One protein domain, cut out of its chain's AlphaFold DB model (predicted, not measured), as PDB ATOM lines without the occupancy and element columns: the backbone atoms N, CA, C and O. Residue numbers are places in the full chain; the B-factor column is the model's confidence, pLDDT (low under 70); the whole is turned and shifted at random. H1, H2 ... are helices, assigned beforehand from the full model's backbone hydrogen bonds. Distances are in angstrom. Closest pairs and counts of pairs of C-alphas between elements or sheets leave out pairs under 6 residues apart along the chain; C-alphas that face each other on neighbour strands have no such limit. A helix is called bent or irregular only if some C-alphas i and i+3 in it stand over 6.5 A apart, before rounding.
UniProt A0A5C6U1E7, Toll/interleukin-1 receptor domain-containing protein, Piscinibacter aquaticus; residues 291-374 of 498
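Overview. This is residues 291 to 374 of the 498 residues of the protein "Toll/interleukin-1 receptor domain-containing protein" of Piscinibacter aquaticus (UniProt A0A5C6U1E7). Three helices, H1, H2 and H3, stand side by side in an up-and-down bundle, their centres making a triangle; H4 folds back beside H3 in the next hairpin, and short H5 sits slanted near H3 and H4, away from H1 and H2. The printed part has 84 residues, with five named helices in the order H1 to H5 and no named strand: all helix. It is compact, with a radius of gyration of the C-alphas of 11.9 A, and rounded, spanning 33 by 27 by 17 A.

Along the chain. H1, residues 294 to 308, begins with C-alpha 294 at (83.345, 112.370, 24.395) and is 20.9 A long. H2, residues 313 to 325, is 19.1 A long, and H3, residues 329 to 341, 18.3 A. H4, residues 344 to 359, is the longest at 24.3 A; it is irregular, with C-alphas 345 and 348 7.2 A apart. H5, residues 366 to 373, is 10.3 A long and ends with C-alpha 373 at (95.695, 95.198, 41.764).

Arrangement. H1 and H2, a hairpin, touch at a shallow tilt of 14 degrees, opposite ways; their closest C-alphas, Val 294 and Ala 322, are 4.5 A apart. H3, the hub, touches H1 the same way at 4 degrees, closest at the C-alphas of His 302 and Val 339, 5.8 A. H4 touches H3 with residues 346 to 353 alone, closest at the C-alphas of Leu 346 and Ala 340, 4.8 A. H5 is close to H3 but not clearly touching: the closest C-alphas, Phe 337 and Gln 368, are 7.0 A apart. H2 and H4 are apart. Every O i to N i+4 pair is within hydrogen-bond range in H1, H3 and H5, against 8 of 9 in H2 and 8 of 12 in H4.

Size, cuts and confidence. The C-alphas farthest apart, Ala 291 and Ala 374, are 36.2 A apart. The printed part has no cut, and no link is long. The mean pLDDT of the printed part is 84.8; residues 309, 343 to 346 and 372 to 374 are under 70.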
ATOM      1  N   ALA A 291      81.701 117.212  17.059       90.25
ATOM      2  CA  ALA A 291      82.991 116.547  16.851       90.25
ATOM      3  C   ALA A 291      83.863 116.449  18.128       90.25
ATOM      4  O   ALA A 291      84.872 115.751  18.135       90.25
ATOM      5  N   GLY A 292      83.490 117.136  19.214       89.44
ATOM      6  CA  GLY A 292      84.082 117.012  20.548       89.44
ATOM      7  C   GLY A 292      83.312 116.074  21.486       89.44
ATOM      8  O   GLY A 292      83.584 116.064  22.693       89.44
ATOM      9  N   ASN A 293      82.338 115.309  20.979       93.00
ATOM     10  CA  ASN A 293      81.456 114.466  21.782       93.00
ATOM     11  C   ASN A 293      82.184 113.233  22.343       93.00
ATOM     12  O   ASN A 293      82.271 112.170  21.721       93.00
ATOM     13  N   VAL A 294      82.667 113.388  23.578       94.19
ATOM     14  CA  VAL A 294      83.345 112.370  24.395       94.19
ATOM     15  C   VAL A 294      82.572 111.046  24.420       94.19
ATOM     16  O   VAL A 294      83.181 109.982  24.251       94.19
ATOM     17  N   TYR A 295      81.240 111.111  24.560       93.00
ATOM     18  CA  TYR A 295      80.367 109.939  24.602       93.00
ATOM     19  C   TYR A 295      80.369 109.173  23.282       93.00
ATOM     20  O   TYR A 295      80.622 107.968  23.278       93.00
ATOM     21  N   ALA A 296      80.141 109.861  22.162       94.25
ATOM     22  CA  ALA A 296      80.149 109.235  20.842       94.25
ATOM     23  C   ALA A 296      81.523 108.628  20.516       94.25
ATOM     24  O   ALA A 296      81.597 107.468  20.108       94.25
ATOM     25  N   HIS A 297      82.608 109.360  20.791       94.94
ATOM     26  CA  HIS A 297      83.973 108.878  20.600       94.94
ATOM     27  C   HIS A 297      84.262 107.579  21.359       94.94
ATOM     28  O   HIS A 297      84.655 106.585  20.749       94.94
ATOM     29  N   SER A 298      84.054 107.549  22.677       94.62
ATOM     30  CA  SER A 298      84.516 106.400  23.474       94.62
ATOM     31  C   SER A 298      83.546 105.216  23.443       94.62
ATOM     32  O   SER A 298      83.973 104.079  23.642       94.62
ATOM     33  N   MET A 299      82.261 105.444  23.141       93.62
ATOM     34  CA  MET A 299      81.326 104.357  22.830       93.62
ATOM     35  C   MET A 299      81.656 103.700  21.486       93.62
ATOM     36  O   MET A 299      81.599 102.475  21.390       93.62
ATOM     37  N   TRP A 300      82.069 104.475  20.474       93.38
ATOM     38  CA  TRP A 300      82.525 103.918  19.197       93.38
ATOM     39  C   TRP A 300      83.869 103.190  19.352       93.38
ATOM     40  O   TRP A 300      83.991 102.051  18.904       93.38
ATOM     41  N   ALA A 301      84.833 103.763  20.084       92.31
ATOM     42  CA  ALA A 301      86.087 103.093  20.445       92.31
ATOM     43  C   ALA A 301      85.835 101.728  21.118       92.31
ATOM     44  O   ALA A 301      86.387 100.706  20.708       92.31
ATOM     45  N   HIS A 302      84.933 101.692  22.105       91.56
ATOM     46  CA  HIS A 302      84.511 100.462  22.771       91.56
ATOM     47  C   HIS A 302      83.826  99.476  21.815       91.56
ATOM     48  O   HIS A 302      84.142  98.290  21.844       91.56
ATOM     49  N   TRP A 303      82.934  99.948  20.939       90.75
ATOM     50  CA  TRP A 303      82.266  99.113  19.934       90.75
ATOM     51  C   TRP A 303      83.262  98.452  18.965       90.75
ATOM     52  O   TRP A 303      83.143  97.258  18.690       90.75
ATOM     53  N   ILE A 304      84.290  99.181  18.508       89.31
ATOM     54  CA  ILE A 304      85.335  98.635  17.625       89.31
ATOM     55  C   ILE A 304      86.086  97.490  18.319       89.31
ATOM     56  O   ILE A 304      86.259  96.429  17.723       89.31
ATOM     57  N   VAL A 305      86.481  97.649  19.588       88.38
ATOM     58  CA  VAL A 305      87.177  96.581  20.337       88.38
ATOM     59  C   VAL A 305      86.239  95.421  20.678       88.38
ATOM     60  O   VAL A 305      86.659  94.265  20.633       88.38
ATOM     61  N   TRP A 306      84.967  95.696  20.967       83.88
ATOM     62  CA  TRP A 306      83.953  94.677  21.245       83.88
ATOM     63  C   TRP A 306      83.741  93.735  20.050       83.88
ATOM     64  O   TRP A 306      83.732  92.517  20.224       83.88
ATOM     65  N   HIS A 307      83.634  94.285  18.835       81.69
ATOM     66  CA  HIS A 307      83.401  93.506  17.614       81.69
ATOM     67  C   HIS A 307      84.689  93.000  16.934       81.69
ATOM     68  O   HIS A 307      84.702  91.884  16.423       81.69
ATOM     69  N   GLY A 308      85.770  93.788  16.927       75.00
ATOM     70  CA  GLY A 308      87.037  93.468  16.248       75.00
ATOM     71  C   GLY A 308      88.133  92.871  17.141       75.00
ATOM     72  O   GLY A 308      89.122  92.345  16.636       75.00
ATOM     73  N   GLY A 309      87.989  92.939  18.469       67.81
ATOM     74  CA  GLY A 309      88.898  92.319  19.442       67.81
ATOM     75  C   GLY A 309      90.286  92.955  19.596       67.81
ATOM     76  O   GLY A 309      91.077  92.444  20.385       67.81
ATOM     77  N   ARG A 310      90.595  94.041  18.874       77.62
ATOM     78  CA  ARG A 310      91.932  94.657  18.789       77.62
ATOM     79  C   ARG A 310      91.916  96.134  19.186       77.62
ATOM     80  O   ARG A 310      91.046  96.883  18.750       77.62
ATOM     81  N   LEU A 311      92.921  96.568  19.950       81.69
ATOM     82  CA  LEU A 311      93.209  97.985  20.211       81.69
ATOM     83  C   LEU A 311      94.048  98.566  19.059       81.69
ATOM     84  O   LEU A 311      95.239  98.833  19.210       81.69
ATOM     85  N   ASP A 312      93.422  98.701  17.892       83.62
ATOM     86  CA  ASP A 312      94.050  99.290  16.710       83.62
ATOM     87  C   ASP A 312      94.049 100.827  16.751       83.62
ATOM     88  O   ASP A 312      93.349 101.457  17.545       83.62
ATOM     89  N   GLU A 313      94.825 101.434  15.855       86.12
ATOM     90  CA  GLU A 313      95.056 102.882  15.763       86.12
ATOM     91  C   GLU A 313      93.759 103.717  15.753       86.12
ATOM     92  O   GLU A 313      93.637 104.683  16.502       86.12
ATOM     93  N   ALA A 314      92.732 103.295  15.008       87.12
ATOM     94  CA  ALA A 314      91.432 103.976  14.989       87.12
ATOM     95  C   ALA A 314      90.773 104.069  16.385       87.12
ATOM     96  O   ALA A 314      90.109 105.055  16.703       87.12
ATOM     97  N   VAL A 315      90.987 103.072  17.252       90.06
ATOM     98  CA  VAL A 315      90.481 103.075  18.635       90.06
ATOM     99  C   VAL A 315      91.225 104.113  19.476       90.06
ATOM    100  O   VAL A 315      90.592 104.856  20.228       90.06
ATOM    101  N   ARG A 316      92.556 104.200  19.321       90.50
ATOM    102  CA  ARG A 316      93.389 105.216  19.988       90.50
ATOM    103  C   ARG A 316      92.965 106.623  19.563       90.50
ATOM    104  O   ARG A 316      92.661 107.441  20.430       90.50
ATOM    105  N   GLN A 317      92.791 106.861  18.263       92.94
ATOM    106  CA  GLN A 317      92.344 108.147  17.714       92.94
ATOM    107  C   GLN A 317      90.983 108.602  18.263       92.94
ATOM    108  O   GLN A 317      90.821 109.780  18.593       92.94
ATOM    109  N   HIS A 318      90.011 107.694  18.434       93.69
ATOM    110  CA  HIS A 318      88.743 108.058  19.072       93.69
ATOM    111  C   HIS A 318      88.929 108.483  20.541       93.69
ATOM    112  O   HIS A 318      88.331 109.477  20.955       93.69
ATOM    113  N   PHE A 319      89.758 107.783  21.323       93.19
ATOM    114  CA  PHE A 319      90.042 108.175  22.709       93.19
ATOM    115  C   PHE A 319      90.821 109.498  22.802       93.19
ATOM    116  O   PHE A 319      90.481 110.346  23.624       93.19
ATOM    117  N   GLU A 320      91.813 109.723  21.942       91.69
ATOM    118  CA  GLU A 320      92.584 110.973  21.897       91.69
ATOM    119  C   GLU A 320      91.727 112.182  21.502       91.69
ATOM    120  O   GLU A 320      91.909 113.279  22.030       91.69
ATOM    121  N   ALA A 321      90.764 112.000  20.596       91.75
ATOM    122  CA  ALA A 321      89.794 113.037  20.260       91.75
ATOM    123  C   ALA A 321      88.877 113.379  21.451       91.75
ATOM    124  O   ALA A 321      88.640 114.557  21.722       91.75
ATOM    125  N   ALA A 322      88.450 112.381  22.233       92.38
ATOM    126  CA  ALA A 322      87.724 112.619  23.478       92.38
ATOM    127  C   ALA A 322      88.582 113.349  24.536       92.38
ATOM    128  O   ALA A 322      88.088 114.266  25.195       92.38
ATOM    129  N   GLU A 323      89.873 113.020  24.676       89.88
ATOM    130  CA  GLU A 323      90.764 113.687  25.644       89.88
ATOM    131  C   GLU A 323      90.947 115.190  25.369       89.88
ATOM    132  O   GLU A 323      91.068 115.966  26.327       89.88
ATOM    133  N   LYS A 324      90.896 115.610  24.092       88.94
ATOM    134  CA  LYS A 324      90.964 117.024  23.659       88.94
ATOM    135  C   LYS A 324      89.762 117.857  24.114       88.94
ATOM    136  O   LYS A 324      89.916 119.044  24.379       88.94
ATOM    137  N   SER A 325      88.580 117.247  24.237       81.50
ATOM    138  CA  SER A 325      87.343 117.927  24.659       81.50
ATOM    139  C   SER A 325      87.375 118.355  26.136       81.50
ATOM    140  O   SER A 325      86.705 119.304  26.537       81.50
ATOM    141  N   ASN A 326      88.155 117.645  26.961       75.50
ATOM    142  CA  ASN A 326      88.300 117.801  28.416       75.50
ATOM    143  C   ASN A 326      87.006 117.694  29.263       75.50
ATOM    144  O   ASN A 326      87.072 117.655  30.492       75.50
ATOM    145  N   ARG A 327      85.836 117.585  28.623       84.19
ATOM    146  CA  ARG A 327      84.555 117.198  29.229       84.19
ATOM    147  C   ARG A 327      84.613 115.743  29.714       84.19
ATOM    148  O   ARG A 327      85.382 114.939  29.194       84.19
ATOM    149  N   ASP A 328      83.816 115.417  30.729       88.19
ATOM    150  CA  ASP A 328      83.516 114.048  31.188       88.19
ATOM    151  C   ASP A 328      84.718 113.096  31.386       88.19
ATOM    152  O   ASP A 328      84.588 111.871  31.307       88.19
ATOM    153  N   ARG A 329      85.888 113.655  31.742       89.38
ATOM    154  CA  ARG A 329      87.140 112.934  32.058       89.38
ATOM    155  C   ARG A 329      86.937 111.647  32.888       89.38
ATOM    156  O   ARG A 329      87.465 110.616  32.475       89.38
ATOM    157  N   PRO A 330      86.143 111.614  33.984       90.00
ATOM    158  CA  PRO A 330      85.936 110.380  34.756       90.00
ATOM    159  C   PRO A 330      85.216 109.266  33.980       90.00
ATOM    160  O   PRO A 330      85.494 108.085  34.193       90.00
ATOM    161  N   TRP A 331      84.301 109.619  33.074       90.75
ATOM    162  CA  TRP A 331      83.624 108.656  32.206       90.75
ATOM    163  C   TRP A 331      84.567 108.169  31.096       90.75
ATOM    164  O   TRP A 331      84.647 106.966  30.853       90.75
ATOM    165  N   LEU A 332      85.367 109.068  30.514       93.81
ATOM    166  CA  LEU A 332      86.396 108.731  29.526       93.81
ATOM    167  C   LEU A 332      87.414 107.721  30.085       93.81
ATOM    168  O   LEU A 332      87.635 106.672  29.478       93.81
ATOM    169  N   ARG A 333      87.945 107.957  31.296       92.94
ATOM    170  CA  ARG A 333      88.828 106.991  31.980       92.94
ATOM    171  C   ARG A 333      88.136 105.660  32.266       92.94
ATOM    172  O   ARG A 333      88.766 104.612  32.142       92.94
ATOM    173  N   ARG A 334      86.843 105.662  32.608       90.56
ATOM    174  CA  ARG A 334      86.073 104.420  32.788       90.56
ATOM    175  C   ARG A 334      85.941 103.629  31.483       90.56
ATOM    176  O   ARG A 334      86.082 102.413  31.518       90.56
ATOM    177  N   MET A 335      85.730 104.295  30.346       91.94
ATOM    178  CA  MET A 335      85.646 103.642  29.034       91.94
ATOM    179  C   MET A 335      86.999 103.111  28.545       91.94
ATOM    180  O   MET A 335      87.058 101.997  28.025       91.94
ATOM    181  N   GLN A 336      88.089 103.851  28.768       91.81
ATOM    182  CA  GLN A 336      89.454 103.385  28.492       91.81
ATOM    183  C   GLN A 336      89.789 102.111  29.292       91.81
ATOM    184  O   GLN A 336      90.281 101.135  28.729       91.81
ATOM    185  N   PHE A 337      89.445 102.080  30.587       89.69
ATOM    186  CA  PHE A 337      89.586 100.883  31.425       89.69
ATOM    187  C   PHE A 337      88.669  99.736  30.992       89.69
ATOM    188  O   PHE A 337      89.117  98.594  30.964       89.69
ATOM    189  N   ALA A 338      87.411 100.013  30.633       87.25
ATOM    190  CA  ALA A 338      86.500  98.990  30.128       87.25
ATOM    191  C   ALA A 338      87.097  98.298  28.893       87.25
ATOM    192  O   ALA A 338      87.219  97.077  28.890       87.25
ATOM    193  N   VAL A 339      87.575  99.075  27.914       88.06
ATOM    194  CA  VAL A 339      88.276  98.564  26.724       88.06
ATOM    195  C   VAL A 339      89.519  97.748  27.083       88.06
ATOM    196  O   VAL A 339      89.680  96.645  26.562       88.06
ATOM    197  N   ALA A 340      90.365  98.233  27.997       85.06
ATOM    198  CA  ALA A 340      91.556  97.502  28.439       85.06
ATOM    199  C   ALA A 340      91.234  96.159  29.128       85.06
ATOM    200  O   ALA A 340      92.064  95.255  29.122       85.06
ATOM    201  N   MET A 341      90.036  96.026  29.705       78.19
ATOM    202  CA  MET A 341      89.581  94.846  30.448       78.19
ATOM    203  C   MET A 341      88.692  93.899  29.618       78.19
ATOM    204  O   MET A 341      88.404  92.797  30.083       78.19
ATOM    205  N   LEU A 342      88.282  94.269  28.393       74.81
ATOM    206  CA  LEU A 342      87.486  93.395  27.507       74.81
ATOM    207  C   LEU A 342      88.231  92.106  27.121       74.81
ATOM    208  O   LEU A 342      87.599  91.073  26.909       74.81
ATOM    209  N   ARG A 343      89.564  92.161  27.001       65.12
ATOM    210  CA  ARG A 343      90.437  91.010  26.712       65.12
ATOM    211  C   ARG A 343      91.761  91.177  27.450       65.12
ATOM    212  O   ARG A 343      92.385  92.226  27.343       65.12
ATOM    213  N   GLY A 344      92.228  90.133  28.141       58.62
ATOM    214  CA  GLY A 344      93.412  90.204  29.018       58.62
ATOM    215  C   GLY A 344      94.742  90.562  28.332       58.62
ATOM    216  O   GLY A 344      95.694  90.946  29.006       58.62
ATOM    217  N   GLU A 345      94.809  90.492  27.001       60.91
ATOM    218  CA  GLU A 345      95.942  90.988  26.205       60.91
ATOM    219  C   GLU A 345      96.063  92.524  26.255       60.91
ATOM    220  O   GLU A 345      97.162  93.066  26.157       60.91
ATOM    221  N   LEU A 346      94.951  93.235  26.483       60.22
ATOM    222  CA  LEU A 346      94.886  94.700  26.534       60.22
ATOM    223  C   LEU A 346      95.211  95.284  27.922       60.22
ATOM    224  O   LEU A 346      95.243  96.503  28.081       60.22
ATOM    225  N   ASN A 347      95.562  94.446  28.905       71.19
ATOM    226  CA  ASN A 347      95.977  94.878  30.247       71.19
ATOM    227  C   ASN A 347      97.170  95.860  30.236       71.19
ATOM    228  O   ASN A 347      97.308  96.674  31.149       71.19
ATOM    229  N   GLY A 348      98.017  95.836  29.197       78.69
ATOM    230  CA  GLY A 348      99.074  96.838  29.003       78.69
ATOM    231  C   GLY A 348      98.534  98.261  28.809       78.69
ATOM    232  O   GLY A 348      99.085  99.209  29.365       78.69
ATOM    233  N   TYR A 349      97.399  98.413  28.121       85.00
ATOM    234  CA  TYR A 349      96.765  99.713  27.887       85.00
ATOM    235  C   TYR A 349      96.189 100.318  29.177       85.00
ATOM    236  O   TYR A 349      96.282 101.526  29.381       85.00
ATOM    237  N   ALA A 350      95.709  99.500  30.124       85.62
ATOM    238  CA  ALA A 350      95.325  99.994  31.452       85.62
ATOM    239  C   ALA A 350      96.510 100.635  32.207       85.62
ATOM    240  O   ALA A 350      96.322 101.590  32.961       85.62
ATOM    241  N   LEU A 351      97.741 100.152  31.984       85.62
ATOM    242  CA  LEU A 351      98.954 100.743  32.558       85.62
ATOM    243  C   LEU A 351      99.372 102.034  31.833       85.62
ATOM    244  O   LEU A 351      99.811 102.973  32.499       85.62
ATOM    245  N   GLU A 352      99.197 102.119  30.507       88.00
ATOM    246  CA  GLU A 352      99.345 103.376  29.749       88.00
ATOM    247  C   GLU A 352      98.393 104.451  30.308       88.00
ATOM    248  O   GLU A 352      98.839 105.528  30.714       88.00
ATOM    249  N   VAL A 353      97.105 104.118  30.446       90.88
ATOM    250  CA  VAL A 353      96.060 105.022  30.955       90.88
ATOM    251  C   VAL A 353      96.295 105.404  32.422       90.88
ATOM    252  O   VAL A 353      96.156 106.571  32.779       90.88
ATOM    253  N   LEU A 354      96.741 104.481  33.288       89.81
ATOM    254  CA  LEU A 354      97.134 104.820  34.666       89.81
ATOM    255  C   LEU A 354      98.299 105.819  34.731       89.81
ATOM    256  O   LEU A 354      98.342 106.655  35.639       89.81
ATOM    257  N   ASN A 355      99.250 105.744  33.797       90.44
ATOM    258  CA  ASN A 355     100.360 106.692  33.726       90.44
ATOM    259  C   ASN A 355      99.899 108.059  33.189       90.44
ATOM    260  O   ASN A 355     100.310 109.076  33.747       90.44
ATOM    261  N   GLN A 356      98.998 108.093  32.200       90.12
ATOM    262  CA  GLN A 356      98.333 109.323  31.737       90.12
ATOM    263  C   GLN A 356      97.545 109.997  32.870       90.12
ATOM    264  O   GLN A 356      97.733 111.184  33.130       90.12
ATOM    265  N   MET A 357      96.728 109.232  33.603       92.06
ATOM    266  CA  MET A 357      95.986 109.719  34.771       92.06
ATOM    267  C   MET A 357      96.930 110.308  35.823       92.06
ATOM    268  O   MET A 357      96.725 111.437  36.261       92.06
ATOM    269  N   ARG A 358      98.017 109.602  36.173       90.94
ATOM    270  CA  ARG A 358      99.026 110.109  37.118       90.94
ATOM    271  C   ARG A 358      99.664 111.418  36.637       90.94
ATOM    272  O   ARG A 358      99.838 112.319  37.452       90.94
ATOM    273  N   ALA A 359     100.002 111.529  35.352       90.06
ATOM    274  CA  ALA A 359     100.590 112.740  34.775       90.06
ATOM    275  C   ALA A 359      99.614 113.933  34.790       90.06
ATOM    276  O   ALA A 359     100.032 115.061  35.030       90.06
ATOM    277  N   ALA A 360      98.317 113.675  34.608       87.50
ATOM    278  CA  ALA A 360      97.249 114.671  34.690       87.50
ATOM    279  C   ALA A 360      96.760 114.961  36.131       87.50
ATOM    280  O   ALA A 360      95.841 115.758  36.319       87.50
ATOM    281  N   GLY A 361      97.331 114.315  37.157       89.00
ATOM    282  CA  GLY A 361      96.882 114.424  38.554       89.00
ATOM    283  C   GLY A 361      95.552 113.715  38.863       89.00
ATOM    284  O   GLY A 361      95.034 113.827  39.976       89.00
ATOM    285  N   GLU A 362      95.003 112.970  37.902       90.12
ATOM    286  CA  GLU A 362      93.747 112.232  38.013       90.12
ATOM    287  C   GLU A 362      93.899 111.010  38.949       90.12
ATOM    288  O   GLU A 362      94.914 110.309  38.944       90.12
ATOM    289  N   GLN A 363      92.871 110.735  39.758       87.12
ATOM    290  CA  GLN A 363      92.852 109.647  40.747       87.12
ATOM    291  C   GLN A 363      91.930 108.510  40.273       87.12
ATOM    292  O   GLN A 363      90.761 108.782  39.994       87.12
ATOM    293  N   PRO A 364      92.389 107.244  40.210       86.94
ATOM    294  CA  PRO A 364      91.538 106.121  39.830       86.94
ATOM    295  C   PRO A 364      90.518 105.767  40.921       86.94
ATOM    296  O   PRO A 364      90.816 105.809  42.122       86.94
ATOM    297  N   ASP A 365      89.313 105.367  40.501       83.38
ATOM    298  CA  ASP A 365      88.253 104.925  41.412       83.38
ATOM    299  C   ASP A 365      88.596 103.579  42.097       83.38
ATOM    300  O   ASP A 365      89.729 103.089  42.034       83.38
ATOM    301  N   THR A 366      87.689 103.020  42.904       79.56
ATOM    302  CA  THR A 366      87.928 101.707  43.537       79.56
ATOM    303  C   THR A 366      88.030 100.605  42.490       79.56
ATOM    304  O   THR A 366      89.019  99.886  42.476       79.56
ATOM    305  N   THR A 367      87.084 100.540  41.553       78.31
ATOM    306  CA  THR A 367      87.034  99.509  40.510       78.31
ATOM    307  C   THR A 367      88.278  99.527  39.625       78.31
ATOM    308  O   THR A 367      88.860  98.473  39.389       78.31
ATOM    309  N   GLN A 368      88.742 100.707  39.212       82.94
ATOM    310  CA  GLN A 368      89.977 100.869  38.438       82.94
ATOM    311  C   GLN A 368      91.226 100.405  39.208       82.94
ATOM    312  O   GLN A 368      92.149  99.837  38.623       82.94
ATOM    313  N   ARG A 369      91.278 100.623  40.531       80.31
ATOM    314  CA  ARG A 369      92.383 100.127  41.366       80.31
ATOM    315  C   ARG A 369      92.303  98.621  41.568       80.31
ATOM    316  O   ARG A 369      93.322  97.963  41.403       80.31
ATOM    317  N   ASP A 370      91.127  98.077  41.854       74.44
ATOM    318  CA  ASP A 370      90.926  96.641  42.066       74.44
ATOM    319  C   ASP A 370      91.252  95.843  40.788       74.44
ATOM    320  O   ASP A 370      91.943  94.827  40.850       74.44
ATOM    321  N   GLN A 371      90.865  96.357  39.613       70.88
ATOM    322  CA  GLN A 371      91.209  95.796  38.298       70.88
ATOM    323  C   GLN A 371      92.724  95.730  38.038       70.88
ATOM    324  O   GLN A 371      93.200  94.752  37.468       70.88
ATOM    325  N   CYS A 372      93.494  96.729  38.481       66.38
ATOM    326  CA  CYS A 372      94.951  96.778  38.299       66.38
ATOM    327  C   CYS A 372      95.759  96.224  39.489       66.38
ATOM    328  O   CYS A 372      96.987  96.152  39.408       66.38
ATOM    329  N   LEU A 373      95.099  95.855  40.591       57.12
ATOM    330  CA  LEU A 373      95.695  95.198  41.764       57.12
ATOM    331  C   LEU A 373      95.336  93.710  41.863       57.12
ATOM    332  O   LEU A 373      95.925  93.001  42.681       57.12
ATOM    333  N   ALA A 374      94.423  93.220  41.019       45.50
ATOM    334  CA  ALA A 374      94.219  91.797  40.799       45.50
ATOM    335  C   ALA A 374      95.569  91.120  40.473       45.50
ATOM    336  O   ALA A 374      96.325  91.629  39.640       45.50
TER     337      ALA A 374